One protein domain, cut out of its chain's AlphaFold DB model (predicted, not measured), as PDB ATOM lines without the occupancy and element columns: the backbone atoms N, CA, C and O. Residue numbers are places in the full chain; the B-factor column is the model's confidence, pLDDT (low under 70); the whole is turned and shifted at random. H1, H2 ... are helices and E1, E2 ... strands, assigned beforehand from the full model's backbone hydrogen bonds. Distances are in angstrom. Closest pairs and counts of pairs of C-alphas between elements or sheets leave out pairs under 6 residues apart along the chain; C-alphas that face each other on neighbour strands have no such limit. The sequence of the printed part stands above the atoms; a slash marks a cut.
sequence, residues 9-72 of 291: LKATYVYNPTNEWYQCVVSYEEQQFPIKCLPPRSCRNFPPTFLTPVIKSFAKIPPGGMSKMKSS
ATOM      1  N   LEU A   9     -12.711 -17.547   4.107       87.88
ATOM      2  CA  LEU A   9     -12.697 -17.142   2.709       87.88
ATOM      3  C   LEU A   9     -13.358 -18.217   1.841       87.88
ATOM      4  O   LEU A   9     -13.066 -19.406   1.970       87.88
ATOM      5  N   LYS A  10     -14.274 -17.798   0.972       83.62
ATOM      6  CA  LYS A  10     -14.942 -18.635  -0.031       83.62
ATOM      7  C   LYS A  10     -14.723 -18.035  -1.413       83.62
ATOM      8  O   LYS A  10     -14.187 -16.943  -1.515       83.62
ATOM      9  N   ALA A  11     -15.142 -18.734  -2.465       75.81
ATOM     10  CA  ALA A  11     -14.867 -18.333  -3.848       75.81
ATOM     11  C   ALA A  11     -15.302 -16.893  -4.187       75.81
ATOM     12  O   ALA A  11     -14.652 -16.240  -4.987       75.81
ATOM     13  N   THR A  12     -16.374 -16.385  -3.570       79.81
ATOM     14  CA  THR A  12     -16.957 -15.074  -3.918       79.81
ATOM     15  C   THR A  12     -17.224 -14.167  -2.719       79.81
ATOM     16  O   THR A  12     -17.739 -13.059  -2.877       79.81
ATOM     17  N   TYR A  13     -16.908 -14.621  -1.504       84.88
ATOM     18  CA  TYR A  13     -17.165 -13.851  -0.294       84.88
ATOM     19  C   TYR A  13     -16.192 -14.176   0.830       84.88
ATOM     20  O   TYR A  13     -15.635 -15.271   0.926       84.88
ATOM     21  N   VAL A  14     -16.030 -13.206   1.725       89.75
ATOM     22  CA  VAL A  14     -15.376 -13.386   3.019       89.75
ATOM     23  C   VAL A  14     -16.438 -13.339   4.109       89.75
ATOM     24  O   VAL A  14     -17.329 -12.488   4.092       89.75
ATOM     25  N   TYR A  15     -16.368 -14.273   5.048       87.19
ATOM     26  CA  TYR A  15     -17.261 -14.351   6.193       87.19
ATOM     27  C   TYR A  15     -16.485 -14.110   7.484       87.19
ATOM     28  O   TYR A  15     -15.443 -14.724   7.718       87.19
ATOM     29  N   ASN A  16     -17.016 -13.228   8.326       90.81
ATOM     30  CA  ASN A  16     -16.502 -12.965   9.660       90.81
ATOM     31  C   ASN A  16     -17.262 -13.807  10.693       90.81
ATOM     32  O   ASN A  16     -18.386 -13.453  11.055       90.81
ATOM     33  N   PRO A  17     -16.660 -14.894  11.208       86.31
ATOM     34  CA  PRO A  17     -17.279 -15.711  12.241       86.31
ATOM     35  C   PRO A  17     -17.165 -15.090  13.638       86.31
ATOM     36  O   PRO A  17     -17.662 -15.680  14.587       86.31
ATOM     37  N   THR A  18     -16.491 -13.955  13.813       89.69
ATOM     38  CA  THR A  18     -16.262 -13.366  15.137       89.69
ATOM     39  C   THR A  18     -17.445 -12.506  15.598       89.69
ATOM     40  O   THR A  18     -18.378 -12.223  14.840       89.69
ATOM     41  N   ASN A  19     -17.390 -12.076  16.862       85.19
ATOM     42  CA  ASN A  19     -18.336 -11.121  17.443       85.19
ATOM     43  C   ASN A  19     -17.864  -9.660  17.305       85.19
ATOM     44  O   ASN A  19     -18.461  -8.763  17.897       85.19
ATOM     45  N   GLU A  20     -16.790  -9.409  16.553       85.38
ATOM     46  CA  GLU A  20     -16.151  -8.096  16.464       85.38
ATOM     47  C   GLU A  20     -16.210  -7.551  15.036       85.38
ATOM     48  O   GLU A  20     -16.364  -8.298  14.067       85.38
ATOM     49  N   TRP A  21     -16.122  -6.231  14.903       86.75
ATOM     50  CA  TRP A  21     -16.086  -5.569  13.605       86.75
ATOM     51  C   TRP A  21     -14.673  -5.606  13.047       86.75
ATOM     52  O   TRP A  21     -13.711  -5.309  13.758       86.75
ATOM     53  N   TYR A  22     -14.556  -5.915  11.764       88.81
ATOM     54  CA  TYR A  22     -13.274  -5.985  11.083       88.81
ATOM     55  C   TYR A  22     -13.304  -5.268   9.735       88.81
ATOM     56  O   TYR A  22     -14.361  -5.036   9.151       88.81
ATOM     57  N   GLN A  23     -12.115  -4.959   9.238       88.44
ATOM     58  CA  GLN A  23     -11.840  -4.636   7.846       88.44
ATOM     59  C   GLN A  23     -10.777  -5.598   7.313       88.44
ATOM     60  O   GLN A  23      -9.944  -6.093   8.079       88.44
ATOM     61  N   CYS A  24     -10.789  -5.870   6.014       88.81
ATOM     62  CA  CYS A  24      -9.790  -6.724   5.379       88.81
ATOM     63  C   CYS A  24      -9.541  -6.341   3.925       88.81
ATOM     64  O   CYS A  24     -10.306  -5.582   3.342       88.81
ATOM     65  N   VAL A  25      -8.461  -6.851   3.342       88.19
ATOM     66  CA  VAL A  25      -8.169  -6.730   1.912       88.19
ATOM     67  C   VAL A  25      -8.087  -8.127   1.325       88.19
ATOM     68  O   VAL A  25      -7.261  -8.934   1.757       88.19
ATOM     69  N   VAL A  26      -8.939  -8.405   0.344       86.88
ATOM     70  CA  VAL A  26      -8.896  -9.637  -0.449       86.88
ATOM     71  C   VAL A  26      -8.070  -9.363  -1.701       86.88
ATOM     72  O   VAL A  26      -8.252  -8.326  -2.330       86.88
ATOM     73  N   SER A  27      -7.153 -10.248  -2.071       82.19
ATOM     74  CA  SER A  27      -6.327 -10.107  -3.273       82.19
ATOM     75  C   SER A  27      -6.373 -11.348  -4.151       82.19
ATOM     76  O   SER A  27      -6.448 -12.462  -3.635       82.19
ATOM     77  N   TYR A  28      -6.271 -11.145  -5.459       83.19
ATOM     78  CA  TYR A  28      -6.068 -12.176  -6.471       83.19
ATOM     79  C   TYR A  28      -5.106 -11.608  -7.515       83.19
ATOM     80  O   TYR A  28      -5.341 -10.514  -8.028       83.19
ATOM     81  N   GLU A  29      -4.001 -12.312  -7.768       81.56
ATOM     82  CA  GLU A  29      -2.885 -11.804  -8.579       81.56
ATOM     83  C   GLU A  29      -2.440 -10.401  -8.106       81.56
ATOM     84  O   GLU A  29      -2.124 -10.214  -6.928       81.56
ATOM     85  N   GLU A  30      -2.438  -9.406  -8.993       78.38
ATOM     86  CA  GLU A  30      -2.080  -8.019  -8.672       78.38
ATOM     87  C   GLU A  30      -3.278  -7.175  -8.190       78.38
ATOM     88  O   GLU A  30      -3.102  -6.053  -7.705       78.38
ATOM     89  N   GLN A  31      -4.502  -7.708  -8.264       74.00
ATOM     90  CA  GLN A  31      -5.723  -6.990  -7.903       74.00
ATOM     91  C   GLN A  31      -6.017  -7.091  -6.402       74.00
ATOM     92  O   GLN A  31      -5.862  -8.138  -5.771       74.00
ATOM     93  N   GLN A  32      -6.471  -5.982  -5.813       83.00
ATOM     94  CA  GLN A  32      -6.821  -5.887  -4.394       83.00
ATOM     95  C   GLN A  32      -8.212  -5.282  -4.223       83.00
ATOM     96  O   GLN A  32      -8.540  -4.269  -4.835       83.00
ATOM     97  N   PHE A  33      -9.006  -5.883  -3.345       82.50
ATOM     98  CA  PHE A  33     -10.363  -5.477  -3.021       82.50
ATOM     99  C   PHE A  33     -10.477  -5.191  -1.514       82.50
ATOM    100  O   PHE A  33     -10.500  -6.127  -0.703       82.50
ATOM    101  N   PRO A  34     -10.498  -3.909  -1.102       87.25
ATOM    102  CA  PRO A  34     -10.633  -3.543   0.297       87.25
ATOM    103  C   PRO A  34     -12.083  -3.696   0.767       87.25
ATOM    104  O   PRO A  34     -13.008  -3.122   0.209       87.25
ATOM    105  N   ILE A  35     -12.280  -4.419   1.862       84.56
ATOM    106  CA  ILE A  35     -13.547  -4.544   2.575       84.56
ATOM    107  C   ILE A  35     -13.430  -3.704   3.838       84.56
ATOM    108  O   ILE A  35     -12.910  -4.138   4.865       84.56
ATOM    109  N   LYS A  36     -13.924  -2.469   3.747       83.31
ATOM    110  CA  LYS A  36     -13.816  -1.463   4.816       83.31
ATOM    111  C   LYS A  36     -14.635  -1.795   6.056       83.31
ATOM    112  O   LYS A  36     -14.380  -1.244   7.119       83.31
ATOM    113  N   CYS A  37     -15.651  -2.643   5.915       82.62
ATOM    114  CA  CYS A  37     -16.564  -2.956   7.001       82.62
ATOM    115  C   CYS A  37     -17.166  -4.354   6.851       82.62
ATOM    116  O   CYS A  37     -18.017  -4.598   5.986       82.62
ATOM    117  N   LEU A  38     -16.741  -5.250   7.735       82.88
ATOM    118  CA  LEU A  38     -17.208  -6.619   7.848       82.88
ATOM    119  C   LEU A  38     -17.796  -6.831   9.259       82.88
ATOM    120  O   LEU A  38     -17.049  -7.096  10.210       82.88
ATOM    121  N   PRO A  39     -19.124  -6.666   9.415       84.06
ATOM    122  CA  PRO A  39     -19.804  -6.835  10.695       84.06
ATOM    123  C   PRO A  39     -19.582  -8.214  11.337       84.06
ATOM    124  O   PRO A  39     -19.303  -9.186  10.620       84.06
ATOM    125  N   PRO A  40     -19.785  -8.326  12.662       83.50
ATOM    126  CA  PRO A  40     -19.887  -9.605  13.353       83.50
ATOM    127  C   PRO A  40     -20.861 -10.553  12.651       83.50
ATOM    128  O   PRO A  40     -21.938 -10.124  12.236       83.50
ATOM    129  N   ARG A  41     -20.504 -11.838  12.549       81.69
ATOM    130  CA  ARG A  41     -21.376 -12.898  11.999       81.69
ATOM    131  C   ARG A  41     -21.976 -12.566  10.626       81.69
ATOM    132  O   ARG A  41     -23.119 -12.911  10.342       81.69
ATOM    133  N   SER A  42     -21.216 -11.894   9.766       75.56
ATOM    134  CA  SER A  42     -21.691 -11.447   8.453       75.56
ATOM    135  C   SER A  42     -20.690 -11.743   7.344       75.56
ATOM    136  O   SER A  42     -19.516 -12.019   7.602       75.56
ATOM    137  N   CYS A  43     -21.157 -11.679   6.099       83.75
ATOM    138  CA  CYS A  43     -20.315 -11.797   4.919       83.75
ATOM    139  C   CYS A  43     -20.295 -10.511   4.082       83.75
ATOM    140  O   CYS A  43     -21.192  -9.656   4.146       83.75
ATOM    141  N   ARG A  44     -19.238 -10.386   3.279       81.12
ATOM    142  CA  ARG A  44     -19.103  -9.390   2.216       81.12
ATOM    143  C   ARG A  44     -18.607 -10.080   0.960       81.12
ATOM    144  O   ARG A  44     -17.668 -10.875   1.018       81.12
ATOM    145  N   ASN A  45     -19.257  -9.762  -0.150       77.88
ATOM    146  CA  ASN A  45     -18.864 -10.260  -1.457       77.88
ATOM    147  C   ASN A  45     -17.666  -9.461  -1.977       77.88
ATOM    148  O   ASN A  45     -17.488  -8.293  -1.626       77.88
ATOM    149  N   PHE A  46     -16.880 -10.095  -2.831       81.62
ATOM    150  CA  PHE A  46     -15.849  -9.471  -3.657       81.62
ATOM    151  C   PHE A  46     -16.005  -9.988  -5.100       81.62
ATOM    152  O   PHE A  46     -16.815 -10.894  -5.325       81.62
ATOM    153  N   PRO A  47     -15.311  -9.406  -6.095       79.44
ATOM    154  CA  PRO A  47     -15.521  -9.756  -7.497       79.44
ATOM    155  C   PRO A  47     -15.389 -11.267  -7.763       79.44
ATOM    156  O   PRO A  47     -14.400 -11.871  -7.344       79.44
ATOM    157  N   PRO A  48     -16.339 -11.891  -8.488       74.69
ATOM    158  CA  PRO A  48     -16.300 -13.326  -8.786       74.69
ATOM    159  C   PRO A  48     -15.161 -13.712  -9.743       74.69
ATOM    160  O   PRO A  48     -14.887 -14.892  -9.927       74.69
ATOM    161  N   THR A  49     -14.484 -12.723 -10.335       79.62
ATOM    162  CA  THR A  49     -13.274 -12.892 -11.149       79.62
ATOM    163  C   THR A  49     -12.047 -13.297 -10.329       79.62
ATOM    164  O   THR A  49     -11.032 -13.671 -10.909       79.62
ATOM    165  N   PHE A  50     -12.109 -13.248  -8.994       80.75
ATOM    166  CA  PHE A  50     -11.017 -13.671  -8.119       80.75
ATOM    167  C   PHE A  50     -11.076 -15.196  -7.955       80.75
ATOM    168  O   PHE A  50     -11.731 -15.700  -7.048       80.75
ATOM    169  N   LEU A  51     -10.416 -15.937  -8.851       72.12
ATOM    170  CA  LEU A  51     -10.532 -17.403  -8.932       72.12
ATOM    171  C   LEU A  51      -9.810 -18.145  -7.786       72.12
ATOM    172  O   LEU A  51     -10.174 -19.275  -7.462       72.12
ATOM    173  N   THR A  52      -8.845 -17.501  -7.118       83.88
ATOM    174  CA  THR A  52      -8.158 -17.998  -5.905       83.88
ATOM    175  C   THR A  52      -7.824 -16.845  -4.946       83.88
ATOM    176  O   THR A  52      -6.665 -16.454  -4.787       83.88
ATOM    177  N   PRO A  53      -8.837 -16.241  -4.306       86.38
ATOM    178  CA  PRO A  53      -8.631 -15.077  -3.463       86.38
ATOM    179  C   PRO A  53      -7.805 -15.455  -2.228       86.38
ATOM    180  O   PRO A  53      -7.941 -16.551  -1.684       86.38
ATOM    181  N   VAL A  54      -7.004 -14.517  -1.731       89.81
ATOM    182  CA  VAL A  54      -6.325 -14.606  -0.430       89.81
ATOM    183  C   VAL A  54      -6.578 -13.343   0.380       89.81
ATOM    184  O   VAL A  54      -6.747 -12.259  -0.172       89.81
ATOM    185  N   ILE A  55      -6.613 -13.457   1.706       89.12
ATOM    186  CA  ILE A  55      -6.716 -12.286   2.583       89.12
ATOM    187  C   ILE A  55      -5.305 -11.749   2.798       89.12
ATOM    188  O   ILE A  55      -4.495 -12.373   3.480       89.12
ATOM    189  N   LYS A  56      -5.010 -10.598   2.191       86.56
ATOM    190  CA  LYS A  56      -3.688  -9.962   2.226       86.56
ATOM    191  C   LYS A  56      -3.424  -9.252   3.550       86.56
ATOM    192  O   LYS A  56      -2.299  -9.245   4.040       86.56
ATOM    193  N   SER A  57      -4.451  -8.631   4.115       88.31
ATOM    194  CA  SER A  57      -4.373  -7.944   5.401       88.31
ATOM    195  C   SER A  57      -5.744  -7.848   6.053       88.31
ATOM    196  O   SER A  57      -6.782  -7.928   5.388       88.31
ATOM    197  N   PHE A  58      -5.754  -7.677   7.372       89.94
ATOM    198  CA  PHE A  58      -6.964  -7.451   8.143       89.94
ATOM    199  C   PHE A  58      -6.678  -6.633   9.396       89.94
ATOM    200  O   PHE A  58      -5.555  -6.603   9.887       89.94
ATOM    201  N   ALA A  59      -7.699  -5.944   9.895       87.12
ATOM    202  CA  ALA A  59      -7.614  -5.175  11.126       87.12
ATOM    203  C   ALA A  59      -8.971  -5.130  11.832       87.12
ATOM    204  O   ALA A  59     -10.021  -5.022  11.193       87.12
ATOM    205  N   LYS A  60      -8.945  -5.190  13.162       87.75
ATOM    206  CA  LYS A  60     -10.127  -4.993  14.004       87.75
ATOM    207  C   LYS A  60     -10.526  -3.517  14.000       87.75
ATOM    208  O   LYS A  60      -9.679  -2.644  14.179       87.75
ATOM    209  N   ILE A  61     -11.815  -3.238  13.828       82.56
ATOM    210  CA  ILE A  61     -12.360  -1.880  13.886       82.56
ATOM    211  C   ILE A  61     -12.678  -1.555  15.355       82.56
ATOM    212  O   ILE A  61     -13.509  -2.234  15.963       82.56
ATOM    213  N   PRO A  62     -12.045  -0.530  15.956       76.38
ATOM    214  CA  PRO A  62     -12.333  -0.147  17.332       76.38
ATOM    215  C   PRO A  62     -13.751   0.448  17.461       76.38
ATOM    216  O   PRO A  62     -14.232   1.084  16.519       76.38
ATOM    217  N   PRO A  63     -14.410   0.335  18.632       62.97
ATOM    218  CA  PRO A  63     -15.793   0.790  18.838       62.97
ATOM    219  C   PRO A  63     -16.057   2.258  18.450       62.97
ATOM    220  O   PRO A  63     -17.128   2.577  17.939       62.97
ATOM    221  N   GLY A  64     -15.069   3.149  18.618       56.91
ATOM    222  CA  GLY A  64     -15.155   4.563  18.215       56.91
ATOM    223  C   GLY A  64     -14.914   4.839  16.720       56.91
ATOM    224  O   GLY A  64     -15.235   5.924  16.238       56.91
ATOM    225  N   GLY A  65     -14.382   3.871  15.966       53.62
ATOM    226  CA  GLY A  65     -14.175   3.974  14.516       53.62
ATOM    227  C   GLY A  65     -15.486   3.949  13.725       53.62
ATOM    228  O   GLY A  65     -15.587   4.587  12.678       53.62
ATOM    229  N   MET A  66     -16.530   3.309  14.268       51.88
ATOM    230  CA  MET A  66     -17.854   3.249  13.638       51.88
ATOM    231  C   MET A  66     -18.543   4.619  13.558       51.88
ATOM    232  O   MET A  66     -19.218   4.907  12.570       51.88
ATOM    233  N   SER A  67     -18.350   5.495  14.551       46.19
ATOM    234  CA  SER A  67     -18.935   6.845  14.549       46.19
ATOM    235  C   SER A  67     -18.299   7.758  13.497       46.19
ATOM    236  O   SER A  67     -18.996   8.593  12.934       46.19
ATOM    237  N   LYS A  68     -17.017   7.547  13.155       46.16
ATOM    238  CA  LYS A  68     -16.373   8.216  12.011       46.16
ATOM    239  C   LYS A  68     -16.838   7.649  10.662       46.16
ATOM    240  O   LYS A  68     -16.887   8.396   9.693       46.16
ATOM    241  N   MET A  69     -17.242   6.375  10.608       49.06
ATOM    242  CA  MET A  69     -17.804   5.756   9.397       49.06
ATOM    243  C   MET A  69     -19.263   6.149   9.122       49.06
ATOM    244  O   MET A  69     -19.686   6.105   7.972       49.06
ATOM    245  N   LYS A  70     -20.031   6.571  10.141       42.22
ATOM    246  CA  LYS A  70     -21.408   7.078   9.964       42.22
ATOM    247  C   LYS A  70     -21.477   8.483   9.352       42.22
ATOM    248  O   LYS A  70     -22.505   8.827   8.784       42.22
ATOM    249  N   SER A  71     -20.406   9.272   9.444       34.31
ATOM    250  CA  SER A  71     -20.317  10.621   8.860       34.31
ATOM    251  C   SER A  71     -19.348  10.720   7.680       34.31
ATOM    252  O   SER A  71     -19.334  11.733   6.989       34.31
ATOM    253  N   SER A  72     -18.568   9.674   7.395       36.50
ATOM    254  CA  SER A  72     -17.991   9.480   6.070       36.50
ATOM    255  C   SER A  72     -18.993   8.695   5.228       36.50
ATOM    256  O   SER A  72     -18.887   7.478   5.075       36.50
TER     257      SER A  72
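AT A GLANCE: This is residues 9 to 72 of the 291 residues of an uncharacterized protein of Trichomonas vaginalis (UniProt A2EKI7). A twisted sheet of three strands, E3, E2 and E5, has a short two-strand ribbon of E1 and E4 over part of one face, so that the two are only partly face to face, with the small helix H1 off at one end. The 64 printed residues have five named strands and then one named helix along the chain, E1 E2 E3 E4 E5 H1. The larger sheet has the order E3 - E2 - E5, the smaller E1 - E4, and both are antiparallel. The class is mostly strand. The whole is compact, with a radius of gyration of the C-alphas of 12.1 A, and elongated, with spans of 35 by 23 by 16 A.

IN THESE COORDINATES: In the larger sheet, E2 is residues 22 to 28 and measures 20.0 A from first to last C-alpha, beginning at C-alpha 22 at (-13.274, -5.985, 11.083). E3, the longest strand by residues, is residues 31 to 38 and measures 19.5 A. E5 is residues 54 to 60 and measures 17.8 A, ending at C-alpha 60 at (-10.127, -4.993, 14.004). In the smaller sheet, E1 is residues 13 to 16, 10.0 A, and E4 is residues 42 to 45, 10.4 A. H1 is residues 65 to 71, 10.7 A, ending at C-alpha 71 at (-20.317, 10.621, 8.860).

HOW THE PARTS SIT: E2 is the inner strand of the larger sheet, and E3 and E5 are its edge strands. E2 and E3 form a hairpin and are antiparallel at 162 degrees, with N 35 and O 24 at 2.7 A, within hydrogen-bond range. E2 and E5 are antiparallel at 166 degrees, with N 56 and O 25 at 2.8 A. E1 and E4 are antiparallel at 159 degrees, with N 14 and O 44 at 2.9 A. Between the two sheets, the closest C-alphas of E1 and E3 are those of Asn 16 and Leu 38, 6.6 A apart. Those of E3 and E4 are Leu 38 and Arg 44, also 6.6 A apart. E1 and E5 are apart, and so are E2 and E4. H1 is not on the larger sheet and is apart from E1, E2, E3 and E4. In H1, 2 of 3 O i to N i+4 pairs are within hydrogen-bond range.

THE WHOLE: The two C-alphas farthest apart are those of Leu 51 and Gly 64, at 35.2 A. The printed part, residues 9 to 72, has no cut. The link from E4 to E5, 8 residues, is short but not tight; the other links are tight. The mean pLDDT of the printed part is 78.2, and residues 63 to 72 are under 70; H1 has a mean of 46.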